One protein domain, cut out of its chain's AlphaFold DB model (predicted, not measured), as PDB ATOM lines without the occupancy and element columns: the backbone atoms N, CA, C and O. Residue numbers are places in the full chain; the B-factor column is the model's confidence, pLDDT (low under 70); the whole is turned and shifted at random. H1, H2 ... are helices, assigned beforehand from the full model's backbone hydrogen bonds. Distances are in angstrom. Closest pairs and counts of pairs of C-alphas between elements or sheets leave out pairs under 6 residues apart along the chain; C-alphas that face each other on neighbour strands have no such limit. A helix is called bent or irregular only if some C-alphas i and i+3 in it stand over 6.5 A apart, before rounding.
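This is residues 174 to 278 of the 1020 residues of an uncharacterized protein of Macrostomum lignano (UniProt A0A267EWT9). The long helix H1 sticks out as an arm with residues 174 to 195; its later part joins H2 and H3 in an up-and-down bundle, each helix running against the one before. The 105 printed residues hold three named helices and no named strand: all helix. The whole is extended, radius of gyration of the C-alphas 22.1 A, spanning 83 by 21 by 16 A.

H1, residues 174 to 217, with residues 207 to 215 alone, touches H2, residues 222 to 234; the closest C-alphas, of Ala 211 and Glu 228, are 6.3 A apart. This hairpin has a shallow tilt of 24 degrees, opposite ways. H3, residues 239 to 268, with residues 249 to 263 alone, touches H2 in another hairpin, at a shallow tilt of 17 degrees; the closest C-alphas, of Ala 222 and Val 256, are 5.1 A apart. H1 and H3 only just touch, with 3 pairs of C-alphas within 8 A. O i to N i+4 pairs are within hydrogen-bond range throughout H1 and H2, and 24 of 26 in H3.

H1 runs 64.7 A from C-alpha 174 at (-22.352, -1.417, -56.375), H2 18.3 A, H3 43.4 A to C-alpha 268 at (32.571, -2.241, 0.880). H3 is irregular: C-alphas 240 and 243 are 7.4 A apart.

The farthest C-alphas, of Thr 174 and Gly 270, are 82.8 A apart. Both links are tight, the printed part has no cut, and no printed residue has pLDDT under 70.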
ATOM      1  N   THR A 174     -23.093  -0.152 -56.252       73.12
ATOM      2  CA  THR A 174     -22.352  -1.417 -56.375       73.12
ATOM      3  C   THR A 174     -21.078  -1.420 -55.522       73.12
ATOM      4  O   THR A 174     -20.802  -2.414 -54.847       73.12
ATOM      5  N   GLU A 175     -20.363  -0.293 -55.432       71.88
ATOM      6  CA  GLU A 175     -19.272  -0.080 -54.478       71.88
ATOM      7  C   GLU A 175     -19.743  -0.242 -53.036       71.88
ATOM      8  O   GLU A 175     -19.090  -0.971 -52.312       71.88
ATOM      9  N   PHE A 176     -20.857   0.356 -52.600       70.56
ATOM     10  CA  PHE A 176     -21.367   0.232 -51.229       70.56
ATOM     11  C   PHE A 176     -21.677  -1.221 -50.879       70.56
ATOM     12  O   PHE A 176     -21.355  -1.651 -49.776       70.56
ATOM     13  N   GLN A 177     -22.254  -2.003 -51.796       72.19
ATOM     14  CA  GLN A 177     -22.490  -3.428 -51.551       72.19
ATOM     15  C   GLN A 177     -21.172  -4.203 -51.409       72.19
ATOM     16  O   GLN A 177     -21.038  -4.996 -50.474       72.19
ATOM     17  N   ARG A 178     -20.168  -3.918 -52.254       76.19
ATOM     18  CA  ARG A 178     -18.823  -4.497 -52.122       76.19
ATOM     19  C   ARG A 178     -18.117  -4.041 -50.838       76.19
ATOM     20  O   ARG A 178     -17.653  -4.890 -50.086       76.19
ATOM     21  N   ARG A 179     -18.114  -2.740 -50.526       75.62
ATOM     22  CA  ARG A 179     -17.549  -2.142 -49.304       75.62
ATOM     23  C   ARG A 179     -18.204  -2.710 -48.054       75.62
ATOM     24  O   ARG A 179     -17.508  -2.974 -47.091       75.62
ATOM     25  N   VAL A 180     -19.518  -2.943 -48.049       74.38
ATOM     26  CA  VAL A 180     -20.223  -3.588 -46.924       74.38
ATOM     27  C   VAL A 180     -19.856  -5.073 -46.795       74.38
ATOM     28  O   VAL A 180     -19.918  -5.604 -45.689       74.38
ATOM     29  N   GLY A 181     -19.447  -5.743 -47.875       77.81
ATOM     30  CA  GLY A 181     -18.802  -7.059 -47.818       77.81
ATOM     31  C   GLY A 181     -17.398  -6.980 -47.213       77.81
ATOM     32  O   GLY A 181     -17.149  -7.562 -46.159       77.81
ATOM     33  N   GLU A 182     -16.520  -6.184 -47.825       77.06
ATOM     34  CA  GLU A 182     -15.130  -5.956 -47.400       77.06
ATOM     35  C   GLU A 182     -15.041  -5.508 -45.931       77.06
ATOM     36  O   GLU A 182     -14.259  -6.064 -45.166       77.06
ATOM     37  N   LEU A 183     -15.900  -4.575 -45.500       75.00
ATOM     38  CA  LEU A 183     -15.972  -4.088 -44.119       75.00
ATOM     39  C   LEU A 183     -16.470  -5.154 -43.134       75.00
ATOM     40  O   LEU A 183     -16.072  -5.128 -41.974       75.00
ATOM     41  N   LYS A 184     -17.314  -6.105 -43.560       72.88
ATOM     42  CA  LYS A 184     -17.737  -7.232 -42.708       72.88
ATOM     43  C   LYS A 184     -16.630  -8.267 -42.540       72.88
ATOM     44  O   LYS A 184     -16.545  -8.883 -41.481       72.88
ATOM     45  N   GLU A 185     -15.787  -8.467 -43.548       78.25
ATOM     46  CA  GLU A 185     -14.624  -9.350 -43.431       78.25
ATOM     47  C   GLU A 185     -13.483  -8.678 -42.661       78.25
ATOM     48  O   GLU A 185     -12.919  -9.300 -41.760       78.25
ATOM     49  N   SER A 186     -13.218  -7.387 -42.894       76.62
ATOM     50  CA  SER A 186     -12.252  -6.631 -42.090       76.62
ATOM     51  C   SER A 186     -12.693  -6.488 -40.633       76.62
ATOM     52  O   SER A 186     -11.842  -6.532 -39.753       76.62
ATOM     53  N   LEU A 187     -14.000  -6.366 -40.354       77.50
ATOM     54  CA  LEU A 187     -14.525  -6.366 -38.985       77.50
ATOM     55  C   LEU A 187     -14.280  -7.714 -38.295       77.50
ATOM     56  O   LEU A 187     -13.724  -7.722 -37.206       77.50
ATOM     57  N   LYS A 188     -14.577  -8.847 -38.946       78.94
ATOM     58  CA  LYS A 188     -14.278 -10.183 -38.391       78.94
ATOM     59  C   LYS A 188     -12.784 -10.397 -38.141       78.94
ATOM     60  O   LYS A 188     -12.406 -10.982 -37.130       78.94
ATOM     61  N   LEU A 189     -11.927  -9.928 -39.051       78.56
ATOM     62  CA  LEU A 189     -10.472  -9.981 -38.877       78.56
ATOM     63  C   LEU A 189     -10.007  -9.069 -37.728       78.56
ATOM     64  O   LEU A 189      -9.146  -9.471 -36.945       78.56
ATOM     65  N   ALA A 190     -10.614  -7.890 -37.569       76.00
ATOM     66  CA  ALA A 190     -10.366  -7.001 -36.439       76.00
ATOM     67  C   ALA A 190     -10.815  -7.638 -35.112       76.00
ATOM     68  O   ALA A 190     -10.013  -7.704 -34.184       76.00
ATOM     69  N   GLU A 191     -12.025  -8.194 -35.029       78.19
ATOM     70  CA  GLU A 191     -12.556  -8.913 -33.859       78.19
ATOM     71  C   GLU A 191     -11.672 -10.113 -33.474       78.19
ATOM     72  O   GLU A 191     -11.351 -10.302 -32.296       78.19
ATOM     73  N   ALA A 192     -11.197 -10.882 -34.460       77.62
ATOM     74  CA  ALA A 192     -10.228 -11.960 -34.253       77.62
ATOM     75  C   ALA A 192      -8.864 -11.445 -33.752       77.62
ATOM     76  O   ALA A 192      -8.236 -12.082 -32.907       77.62
ATOM     77  N   SER A 193      -8.402 -10.282 -34.224       77.38
ATOM     78  CA  SER A 193      -7.158  -9.676 -33.729       77.38
ATOM     79  C   SER A 193      -7.304  -9.127 -32.304       77.38
ATOM     80  O   SER A 193      -6.434  -9.365 -31.470       77.38
ATOM     81  N   VAL A 194      -8.436  -8.487 -31.982       79.81
ATOM     82  CA  VAL A 194      -8.734  -7.926 -30.655       79.81
ATOM     83  C   VAL A 194      -8.837  -9.041 -29.616       79.81
ATOM     84  O   VAL A 194      -8.139  -8.995 -28.603       79.81
ATOM     85  N   THR A 195      -9.628 -10.084 -29.889       81.81
ATOM     86  CA  THR A 195      -9.766 -11.244 -28.986       81.81
ATOM     87  C   THR A 195      -8.441 -11.975 -28.765       81.81
ATOM     88  O   THR A 195      -8.148 -12.387 -27.640       81.81
ATOM     89  N   LYS A 196      -7.586 -12.065 -29.794       80.19
ATOM     90  CA  LYS A 196      -6.212 -12.556 -29.641       80.19
ATOM     91  C   LYS A 196      -5.400 -11.657 -28.698       80.19
ATOM     92  O   LYS A 196      -4.883 -12.168 -27.703       80.19
ATOM     93  N   THR A 197      -5.364 -10.341 -28.932       81.31
ATOM     94  CA  THR A 197      -4.586  -9.411 -28.091       81.31
ATOM     95  C   THR A 197      -5.043  -9.379 -26.633       81.31
ATOM     96  O   THR A 197      -4.188  -9.371 -25.751       81.31
ATOM     97  N   ASP A 198      -6.349  -9.458 -26.339       83.62
ATOM     98  CA  ASP A 198      -6.835  -9.562 -24.954       83.62
ATOM     99  C   ASP A 198      -6.379 -10.879 -24.302       83.62
ATOM    100  O   ASP A 198      -5.857 -10.875 -23.187       83.62
ATOM    101  N   SER A 199      -6.411 -12.004 -25.031       84.62
ATOM    102  CA  SER A 199      -5.822 -13.263 -24.542       84.62
ATOM    103  C   SER A 199      -4.316 -13.147 -24.240       84.62
ATOM    104  O   SER A 199      -3.808 -13.844 -23.359       84.62
ATOM    105  N   GLY A 200      -3.592 -12.280 -24.960       85.88
ATOM    106  CA  GLY A 200      -2.200 -11.923 -24.682       85.88
ATOM    107  C   GLY A 200      -2.061 -11.065 -23.421       85.88
ATOM    108  O   GLY A 200      -1.232 -11.368 -22.564       85.88
ATOM    109  N   ILE A 201      -2.919 -10.051 -23.266       86.81
ATOM    110  CA  ILE A 201      -2.956  -9.154 -22.100       86.81
ATOM    111  C   ILE A 201      -3.221  -9.940 -20.813       86.81
ATOM    112  O   ILE A 201      -2.520  -9.728 -19.824       86.81
ATOM    113  N   GLN A 202      -4.192 -10.862 -20.804       88.44
ATOM    114  CA  GLN A 202      -4.495 -11.642 -19.598       88.44
ATOM    115  C   GLN A 202      -3.350 -12.598 -19.223       88.44
ATOM    116  O   GLN A 202      -3.045 -12.718 -18.037       88.44
ATOM    117  N   ARG A 203      -2.672 -13.225 -20.201       87.38
ATOM    118  CA  ARG A 203      -1.475 -14.055 -19.952       87.38
ATOM    119  C   ARG A 203      -0.344 -13.232 -19.331       87.38
ATOM    120  O   ARG A 203       0.105 -13.555 -18.232       87.38
ATOM    121  N   TRP A 204       0.021 -12.113 -19.961       89.50
ATOM    122  CA  TRP A 204       1.098 -11.244 -19.474       89.50
ATOM    123  C   TRP A 204       0.788 -10.656 -18.088       89.50
ATOM    124  O   TRP A 204       1.651 -10.594 -17.215       89.50
ATOM    125  N   ARG A 205      -0.482 -10.330 -17.819       90.00
ATOM    126  CA  ARG A 205      -0.968  -9.899 -16.499       90.00
ATOM    127  C   ARG A 205      -0.795 -10.959 -15.402       90.00
ATOM    128  O   ARG A 205      -0.608 -10.575 -14.249       90.00
ATOM    129  N   VAL A 206      -0.881 -12.254 -15.716       90.88
ATOM    130  CA  VAL A 206      -0.595 -13.336 -14.751       90.88
ATOM    131  C   VAL A 206       0.913 -13.456 -14.533       90.88
ATOM    132  O   VAL A 206       1.363 -13.375 -13.396       90.88
ATOM    133  N   GLN A 207       1.699 -13.513 -15.610       88.00
ATOM    134  CA  GLN A 207       3.163 -13.636 -15.555       88.00
ATOM    135  C   GLN A 207       3.814 -12.514 -14.720       88.00
ATOM    136  O   GLN A 207       4.655 -12.780 -13.855       88.00
ATOM    137  N   LEU A 208       3.342 -11.271 -14.881       90.25
ATOM    138  CA  LEU A 208       3.755 -10.129 -14.058       90.25
ATOM    139  C   LEU A 208       3.360 -10.274 -12.579       90.25
ATOM    140  O   LEU A 208       4.179  -9.996 -11.703       90.25
ATOM    141  N   LYS A 209       2.133 -10.723 -12.269       91.62
ATOM    142  CA  LYS A 209       1.700 -10.967 -10.877       91.62
ATOM    143  C   LYS A 209       2.572 -12.015 -10.193       91.62
ATOM    144  O   LYS A 209       2.982 -11.808  -9.051       91.62
ATOM    145  N   ASP A 210       2.886 -13.099 -10.893       91.06
ATOM    146  CA  ASP A 210       3.680 -14.190 -10.341       91.06
ATOM    147  C   ASP A 210       5.138 -13.755 -10.103       91.06
ATOM    148  O   ASP A 210       5.753 -14.168  -9.120       91.06
ATOM    149  N   ALA A 211       5.689 -12.874 -10.949       89.75
ATOM    150  CA  ALA A 211       6.992 -12.246 -10.713       89.75
ATOM    151  C   ALA A 211       6.973 -11.312  -9.485       89.75
ATOM    152  O   ALA A 211       7.854 -11.404  -8.628       89.75
ATOM    153  N   PHE A 212       5.941 -10.469  -9.333       89.31
ATOM    154  CA  PHE A 212       5.773  -9.631  -8.137       89.31
ATOM    155  C   PHE A 212       5.647 -10.459  -6.849       89.31
ATOM    156  O   PHE A 212       6.239 -10.086  -5.833       89.31
ATOM    157  N   ALA A 213       4.938 -11.592  -6.882       91.56
ATOM    158  CA  ALA A 213       4.851 -12.510  -5.747       91.56
ATOM    159  C   ALA A 213       6.237 -13.064  -5.366       91.56
ATOM    160  O   ALA A 213       6.674 -12.892  -4.227       91.56
ATOM    161  N   ARG A 214       6.989 -13.616  -6.331       91.81
ATOM    162  CA  ARG A 214       8.331 -14.184  -6.089       91.81
ATOM    163  C   ARG A 214       9.337 -13.158  -5.552       91.81
ATOM    164  O   ARG A 214      10.126 -13.497  -4.669       91.81
ATOM    165  N   LEU A 215       9.293 -11.909  -6.026       89.88
ATOM    166  CA  LEU A 215      10.126 -10.811  -5.503       89.88
ATOM    167  C   LEU A 215       9.712 -10.341  -4.100       89.88
ATOM    168  O   LEU A 215      10.538  -9.781  -3.377       89.88
ATOM    169  N   THR A 216       8.456 -10.564  -3.709       88.38
ATOM    170  CA  THR A 216       7.958 -10.262  -2.360       88.38
ATOM    171  C   THR A 216       8.371 -11.354  -1.372       88.38
ATOM    172  O   THR A 216       8.864 -11.039  -0.294       88.38
ATOM    173  N   GLU A 217       8.254 -12.630  -1.754       86.69
ATOM    174  CA  GLU A 217       8.640 -13.782  -0.921       86.69
ATOM    175  C   GLU A 217      10.154 -13.892  -0.704       86.69
ATOM    176  O   GLU A 217      10.612 -14.120   0.413       86.69
ATOM    177  N   LYS A 218      10.949 -13.744  -1.772       83.50
ATOM    178  CA  LYS A 218      12.411 -13.942  -1.729       83.50
ATOM    179  C   LYS A 218      13.191 -12.666  -1.406       83.50
ATOM    180  O   LYS A 218      14.411 -12.718  -1.255       83.50
ATOM    181  N   GLY A 219      12.507 -11.524  -1.354       83.06
ATOM    182  CA  GLY A 219      13.112 -10.200  -1.281       83.06
ATOM    183  C   GLY A 219      13.737  -9.736  -2.602       83.06
ATOM    184  O   GLY A 219      14.051 -10.519  -3.502       83.06
ATOM    185  N   ARG A 220      13.959  -8.426  -2.711       88.69
ATOM    186  CA  ARG A 220      14.459  -7.746  -3.917       88.69
ATOM    187  C   ARG A 220      15.992  -7.650  -3.971       88.69
ATOM    188  O   ARG A 220      16.512  -6.591  -4.276       88.69
ATOM    189  N   LEU A 221      16.724  -8.725  -3.665       89.06
ATOM    190  CA  LEU A 221      18.185  -8.763  -3.875       89.06
ATOM    191  C   LEU A 221      18.520  -8.713  -5.374       89.06
ATOM    192  O   LEU A 221      17.758  -9.240  -6.187       89.06
ATOM    193  N   ALA A 222      19.684  -8.176  -5.748       90.94
ATOM    194  CA  ALA A 222      20.085  -8.016  -7.148       90.94
ATOM    195  C   ALA A 222      20.100  -9.356  -7.904       90.94
ATOM    196  O   ALA A 222      19.704  -9.414  -9.066       90.94
ATOM    197  N   ARG A 223      20.478 -10.459  -7.236       90.12
ATOM    198  CA  ARG A 223      20.385 -11.818  -7.809       90.12
ATOM    199  C   ARG A 223      18.938 -12.222  -8.141       90.12
ATOM    200  O   ARG A 223      18.679 -12.672  -9.249       90.12
ATOM    201  N   ASN A 224      17.994 -11.967  -7.235       90.44
ATOM    202  CA  ASN A 224      16.583 -12.324  -7.414       90.44
ATOM    203  C   ASN A 224      15.927 -11.461  -8.506       90.44
ATOM    204  O   ASN A 224      15.133 -11.956  -9.300       90.44
ATOM    205  N   LEU A 225      16.283 -10.173  -8.571       92.62
ATOM    206  CA  LEU A 225      15.821  -9.263  -9.621       92.62
ATOM    207  C   LEU A 225      16.352  -9.680 -11.005       92.62
ATOM    208  O   LEU A 225      15.589  -9.657 -11.968       92.62
ATOM    209  N   ARG A 226      17.611 -10.138 -11.110       93.25
ATOM    210  CA  ARG A 226      18.159 -10.717 -12.355       93.25
ATOM    211  C   ARG A 226      17.449 -12.012 -12.756       93.25
ATOM    212  O   ARG A 226      17.146 -12.174 -13.934       93.25
ATOM    213  N   ASP A 227      17.149 -12.900 -11.807       91.56
ATOM    214  CA  ASP A 227      16.420 -14.150 -12.074       91.56
ATOM    215  C   ASP A 227      15.016 -13.891 -12.649       91.56
ATOM    216  O   ASP A 227      14.577 -14.598 -13.556       91.56
ATOM    217  N   GLU A 228      14.301 -12.885 -12.138       91.75
ATOM    218  CA  GLU A 228      12.968 -12.521 -12.635       91.75
ATOM    219  C   GLU A 228      13.027 -11.721 -13.944       91.75
ATOM    220  O   GLU A 228      12.242 -11.996 -14.852       91.75
ATOM    221  N   LEU A 229      14.012 -10.829 -14.113       92.56
ATOM    222  CA  LEU A 229      14.306 -10.178 -15.396       92.56
ATOM    223  C   LEU A 229      14.574 -11.221 -16.496       92.56
ATOM    224  O   LEU A 229      14.021 -11.120 -17.589       92.56
ATOM    225  N   ALA A 230      15.365 -12.258 -16.201       92.56
ATOM    226  CA  ALA A 230      15.661 -13.342 -17.136       92.56
ATOM    227  C   ALA A 230      14.411 -14.163 -17.503       92.56
ATOM    228  O   ALA A 230      14.212 -14.468 -18.679       92.56
ATOM    229  N   ARG A 231      13.533 -14.472 -16.535       90.50
ATOM    230  CA  ARG A 231      12.248 -15.162 -16.782       90.50
ATOM    231  C   ARG A 231      11.352 -14.351 -17.717       90.50
ATOM    232  O   ARG A 231      10.951 -14.854 -18.760       90.50
ATOM    233  N   LEU A 232      11.120 -13.082 -17.390       89.88
ATOM    234  CA  LEU A 232      10.273 -12.170 -18.168       89.88
ATOM    235  C   LEU A 232      10.870 -11.847 -19.559       89.88
ATOM    236  O   LEU A 232      10.141 -11.543 -20.507       89.88
ATOM    237  N   THR A 233      12.193 -11.978 -19.715       89.62
ATOM    238  CA  THR A 233      12.892 -11.899 -21.011       89.62
ATOM    239  C   THR A 233      12.751 -13.189 -21.835       89.62
ATOM    240  O   THR A 233      12.704 -13.118 -23.061       89.62
ATOM    241  N   ALA A 234      12.626 -14.362 -21.209       86.94
ATOM    242  CA  ALA A 234      12.441 -15.635 -21.915       86.94
ATOM    243  C   ALA A 234      11.017 -15.833 -22.477       86.94
ATOM    244  O   ALA A 234      10.822 -16.613 -23.409       86.94
ATOM    245  N   GLU A 235      10.017 -15.143 -21.925       82.50
ATOM    246  CA  GLU A 235       8.611 -15.294 -22.315       82.50
ATOM    247  C   GLU A 235       8.252 -14.492 -23.579       82.50
ATOM    248  O   GLU A 235       8.630 -13.329 -23.733       82.50
ATOM    249  N   SER A 236       7.496 -15.108 -24.497       76.88
ATOM    250  CA  SER A 236       7.096 -14.504 -25.772       76.88
ATOM    251  C   SER A 236       5.747 -13.780 -25.679       76.88
ATOM    252  O   SER A 236       4.684 -14.392 -25.557       76.88
ATOM    253  N   THR A 237       5.779 -12.451 -25.782       81.81
ATOM    254  CA  THR A 237       4.578 -11.606 -25.871       81.81
ATOM    255  C   THR A 237       4.165 -11.341 -27.315       81.81
ATOM    256  O   THR A 237       4.974 -11.391 -28.242       81.81
ATOM    257  N   GLU A 238       2.892 -11.005 -27.506       82.62
ATOM    258  CA  GLU A 238       2.371 -10.572 -28.804       82.62
ATOM    259  C   GLU A 238       2.918  -9.188 -29.190       82.62
ATOM    260  O   GLU A 238       3.248  -8.383 -28.321       82.62
ATOM    261  N   GLU A 239       3.012  -8.911 -30.492       82.25
ATOM    262  CA  GLU A 239       3.662  -7.716 -31.060       82.25
ATOM    263  C   GLU A 239       3.115  -6.401 -30.474       82.25
ATOM    264  O   GLU A 239       3.875  -5.558 -30.007       82.25
ATOM    265  N   ALA A 240       1.788  -6.290 -30.347       81.62
ATOM    266  CA  ALA A 240       1.108  -5.144 -29.733       81.62
ATOM    267  C   ALA A 240       1.440  -4.915 -28.239       81.62
ATOM    268  O   ALA A 240       1.104  -3.867 -27.692       81.62
ATOM    269  N   LEU A 241       2.074  -5.884 -27.567       84.81
ATOM    270  CA  LEU A 241       2.447  -5.832 -26.149       84.81
ATOM    271  C   LEU A 241       3.959  -5.693 -25.927       84.81
ATOM    272  O   LEU A 241       4.373  -5.503 -24.782       84.81
ATOM    273  N   GLN A 242       4.777  -5.743 -26.987       86.69
ATOM    274  CA  GLN A 242       6.232  -5.584 -26.885       86.69
ATOM    275  C   GLN A 242       6.630  -4.274 -26.177       86.69
ATOM    276  O   GLN A 242       7.320  -4.378 -25.166       86.69
ATOM    277  N   PRO A 243       6.099  -3.079 -26.526       88.75
ATOM    278  CA  PRO A 243       6.493  -1.835 -25.851       88.75
ATOM    279  C   PRO A 243       6.197  -1.819 -24.342       88.75
ATOM    280  O   PRO A 243       6.912  -1.180 -23.573       88.75
ATOM    281  N   LEU A 244       5.152  -2.534 -23.900       87.81
ATOM    282  CA  LEU A 244       4.809  -2.667 -22.483       87.81
ATOM    283  C   LEU A 244       5.748  -3.645 -21.762       87.81
ATOM    284  O   LEU A 244       6.123  -3.398 -20.618       87.81
ATOM    285  N   ARG A 245       6.135  -4.747 -22.415       89.00
ATOM    286  CA  ARG A 245       7.140  -5.677 -21.883       89.00
ATOM    287  C   ARG A 245       8.508  -5.013 -21.799       89.00
ATOM    288  O   ARG A 245       9.124  -5.075 -20.742       89.00
ATOM    289  N   ASP A 246       8.936  -4.324 -22.847       89.56
ATOM    290  CA  ASP A 246      10.240  -3.662 -22.909       89.56
ATOM    291  C   ASP A 246      10.360  -2.562 -21.840       89.56
ATOM    292  O   ASP A 246      11.388  -2.461 -21.174       89.56
ATOM    293  N   ALA A 247       9.282  -1.809 -21.579       91.69
ATOM    294  CA  ALA A 247       9.227  -0.844 -20.477       91.69
ATOM    295  C   ALA A 247       9.376  -1.499 -19.086       91.69
ATOM    296  O   ALA A 247      10.086  -0.967 -18.234       91.69
ATOM    297  N   VAL A 248       8.749  -2.660 -18.852       90.62
ATOM    298  CA  VAL A 248       8.880  -3.404 -17.582       90.62
ATOM    299  C   VAL A 248      10.263  -4.045 -17.439       90.62
ATOM    300  O   VAL A 248      10.829  -4.040 -16.347       90.62
ATOM    301  N   LEU A 249      10.839  -4.574 -18.523       92.31
ATOM    302  CA  LEU A 249      12.201  -5.115 -18.512       92.31
ATOM    303  C   LEU A 249      13.233  -4.009 -18.242       92.31
ATOM    304  O   LEU A 249      14.164  -4.233 -17.472       92.31
ATOM    305  N   LEU A 250      13.040  -2.807 -18.796       94.38
ATOM    306  CA  LEU A 250      13.892  -1.643 -18.536       94.38
ATOM    307  C   LEU A 250      13.813  -1.171 -17.073       94.38
ATOM    308  O   LEU A 250      14.849  -0.911 -16.464       94.38
ATOM    309  N   ASP A 251      12.609  -1.105 -16.490       92.88
ATOM    310  CA  ASP A 251      12.402  -0.789 -15.067       92.88
ATOM    311  C   ASP A 251      13.066  -1.833 -14.148       92.88
ATOM    312  O   ASP A 251      13.841  -1.490 -13.255       92.88
ATOM    313  N   LEU A 252      12.855  -3.126 -14.417       91.69
ATOM    314  CA  LEU A 252      13.509  -4.203 -13.669       91.69
ATOM    315  C   LEU A 252      15.037  -4.183 -13.827       91.69
ATOM    316  O   LEU A 252      15.747  -4.431 -12.854       91.69
ATOM    317  N   GLN A 253      15.564  -3.854 -15.010       94.19
ATOM    318  CA  GLN A 253      17.004  -3.713 -15.236       94.19
ATOM    319  C   GLN A 253      17.594  -2.522 -14.464       94.19
ATOM    320  O   GLN A 253      18.668  -2.657 -13.875       94.19
ATOM    321  N   ALA A 254      16.886  -1.391 -14.392       93.50
ATOM    322  CA  ALA A 254      17.280  -0.265 -13.546       93.50
ATOM    323  C   ALA A 254      17.249  -0.648 -12.053       93.50
ATOM    324  O   ALA A 254      18.198  -0.364 -11.322       93.50
ATOM    325  N   GLN A 255      16.216  -1.372 -11.605       92.94
ATOM    326  CA  GLN A 255      16.126  -1.874 -10.229       92.94
ATOM    327  C   GLN A 255      17.252  -2.870  -9.894       92.94
ATOM    328  O   GLN A 255      17.775  -2.822  -8.783       92.94
ATOM    329  N   VAL A 256      17.686  -3.721 -10.839       93.25
ATOM    330  CA  VAL A 256      18.889  -4.567 -10.684       93.25
ATOM    331  C   VAL A 256      20.138  -3.718 -10.438       93.25
ATOM    332  O   VAL A 256      20.912  -4.053  -9.544       93.25
ATOM    333  N   GLN A 257      20.345  -2.651 -11.216       93.69
ATOM    334  CA  GLN A 257      21.533  -1.792 -11.112       93.69
ATOM    335  C   GLN A 257      21.582  -1.062  -9.766       93.69
ATOM    336  O   GLN A 257      22.539  -1.236  -9.017       93.69
ATOM    337  N   TRP A 258      20.512  -0.348  -9.404       93.44
ATOM    338  CA  TRP A 258      20.426   0.388  -8.137       93.44
ATOM    339  C   TRP A 258      20.589  -0.532  -6.920       93.44
ATOM    340  O   TRP A 258      21.329  -0.221  -5.988       93.44
ATOM    341  N   GLN A 259      19.935  -1.697  -6.933       91.50
ATOM    342  CA  GLN A 259      20.076  -2.680  -5.859       91.50
ATOM    343  C   GLN A 259      21.500  -3.251  -5.785       91.50
ATOM    344  O   GLN A 259      22.016  -3.465  -4.689       91.50
ATOM    345  N   GLN A 260      22.141  -3.499  -6.931       92.12
ATOM    346  CA  GLN A 260      23.519  -3.976  -6.973       92.12
ATOM    347  C   GLN A 260      24.489  -2.935  -6.402       92.12
ATOM    348  O   GLN A 260      25.324  -3.298  -5.582       92.12
ATOM    349  N   GLU A 261      24.353  -1.662  -6.775       92.44
ATOM    350  CA  GLU A 261      25.187  -0.568  -6.258       92.44
ATOM    351  C   GLU A 261      25.062  -0.419  -4.734       92.44
ATOM    352  O   GLU A 261      26.070  -0.223  -4.051       92.44
ATOM    353  N   ILE A 262      23.851  -0.590  -4.188       89.31
ATOM    354  CA  ILE A 262      23.593  -0.611  -2.739       89.31
ATOM    355  C   ILE A 262      24.246  -1.836  -2.076       89.31
ATOM    356  O   ILE A 262      24.893  -1.690  -1.038       89.31
ATOM    357  N   GLU A 263      24.129  -3.032  -2.661       90.94
ATOM    358  CA  GLU A 263      24.816  -4.237  -2.163       90.94
ATOM    359  C   GLU A 263      26.342  -4.059  -2.166       90.94
ATOM    360  O   GLU A 263      26.980  -4.286  -1.142       90.94
ATOM    361  N   ASP A 264      26.924  -3.576  -3.269       90.06
ATOM    362  CA  ASP A 264      28.363  -3.320  -3.397       90.06
ATOM    363  C   ASP A 264      28.845  -2.191  -2.467       90.06
ATOM    364  O   ASP A 264      29.997  -2.193  -2.031       90.06
ATOM    365  N   ALA A 265      28.007  -1.203  -2.137       90.38
ATOM    366  CA  ALA A 265      28.328  -0.181  -1.136       90.38
ATOM    367  C   ALA A 265      28.362  -0.755   0.291       90.38
ATOM    368  O   ALA A 265      29.315  -0.509   1.029       90.38
ATOM    369  N   VAL A 266      27.369  -1.564   0.671       90.06
ATOM    370  CA  VAL A 266      27.292  -2.163   2.015       90.06
ATOM    371  C   VAL A 266      28.344  -3.269   2.207       90.06
ATOM    372  O   VAL A 266      28.916  -3.383   3.294       90.06
ATOM    373  N   GLU A 267      28.697  -4.010   1.151       90.00
ATOM    374  CA  GLU A 267      29.818  -4.963   1.174       90.00
ATOM    375  C   GLU A 267      31.184  -4.263   1.281       90.00
ATOM    376  O   GLU A 267      32.040  -4.734   2.032       90.00
ATOM    377  N   ARG A 268      31.376  -3.088   0.656       89.81
ATOM    378  CA  ARG A 268      32.571  -2.241   0.880       89.81
ATOM    379  C   ARG A 268      32.690  -1.737   2.323       89.81
ATOM    380  O   ARG A 268      33.804  -1.566   2.809       89.81
ATOM    381  N   CYS A 269      31.577  -1.578   3.040       87.00
ATOM    382  CA  CYS A 269      31.570  -1.309   4.483       87.00
ATOM    383  C   CYS A 269      31.827  -2.558   5.359       87.00
ATOM    384  O   CYS A 269      31.733  -2.475   6.582       87.00
ATOM    385  N   GLY A 270      32.156  -3.714   4.768       86.44
ATOM    386  CA  GLY A 270      32.529  -4.934   5.491       86.44
ATOM    387  C   GLY A 270      31.354  -5.783   5.989       86.44
ATOM    388  O   GLY A 270      31.549  -6.645   6.846       86.44
ATOM    389  N   ALA A 271      30.138  -5.559   5.481       88.69
ATOM    390  CA  ALA A 271      28.957  -6.350   5.823       88.69
ATOM    391  C   ALA A 271      28.564  -7.284   4.652       88.69
ATOM    392  O   ALA A 271      28.257  -6.784   3.574       88.69
ATOM    393  N   PRO A 272      28.566  -8.624   4.816       85.81
ATOM    394  CA  PRO A 272      28.536  -9.581   3.699       85.81
ATOM    395  C   PRO A 272      27.115  -9.860   3.165       85.81
ATOM    396  O   PRO A 272      26.592 -10.973   3.281       85.81
ATOM    397  N   VAL A 273      26.480  -8.844   2.574       86.44
ATOM    398  CA  VAL A 273      25.058  -8.845   2.176       86.44
ATOM    399  C   VAL A 273      24.674 -10.016   1.264       86.44
ATOM    400  O   VAL A 273      23.591 -10.575   1.415       86.44
ATOM    401  N   ARG A 274      25.533 -10.428   0.324       83.50
ATOM    402  CA  ARG A 274      25.214 -11.508  -0.629       83.50
ATOM    403  C   ARG A 274      25.320 -12.907  -0.022       83.50
ATOM    404  O   ARG A 274      24.695 -13.836  -0.541       83.50
ATOM    405  N   LEU A 275      26.091 -13.057   1.057       83.06
ATOM    406  CA  LEU A 275      26.298 -14.323   1.771       83.06
ATOM    407  C   LEU A 275      25.336 -14.490   2.957       83.06
ATOM    408  O   LEU A 275      25.009 -15.618   3.324       83.06
ATOM    409  N   SER A 276      24.878 -13.384   3.541       82.00
ATOM    410  CA  SER A 276      23.911 -13.379   4.636       82.00
ATOM    411  C   SER A 276      22.489 -13.743   4.162       82.00
ATOM    412  O   SER A 276      22.105 -13.414   3.035       82.00
ATOM    413  N   PRO A 277      21.669 -14.406   5.003       77.44
ATOM    414  CA  PRO A 277      20.230 -14.543   4.774       77.44
ATOM    415  C   PRO A 277      19.439 -13.269   5.133       77.44
ATOM    416  O   PRO A 277      18.242 -13.196   4.854       77.44
ATOM    417  N   GLU A 278      20.069 -12.286   5.780       80.81
ATOM    418  CA  GLU A 278      19.420 -11.072   6.285       80.81
ATOM    419  C   GLU A 278      19.329  -9.973   5.215       80.81
ATOM    420  O   GLU A 278      20.113  -9.921   4.266       80.81
TER     421      GLU A 278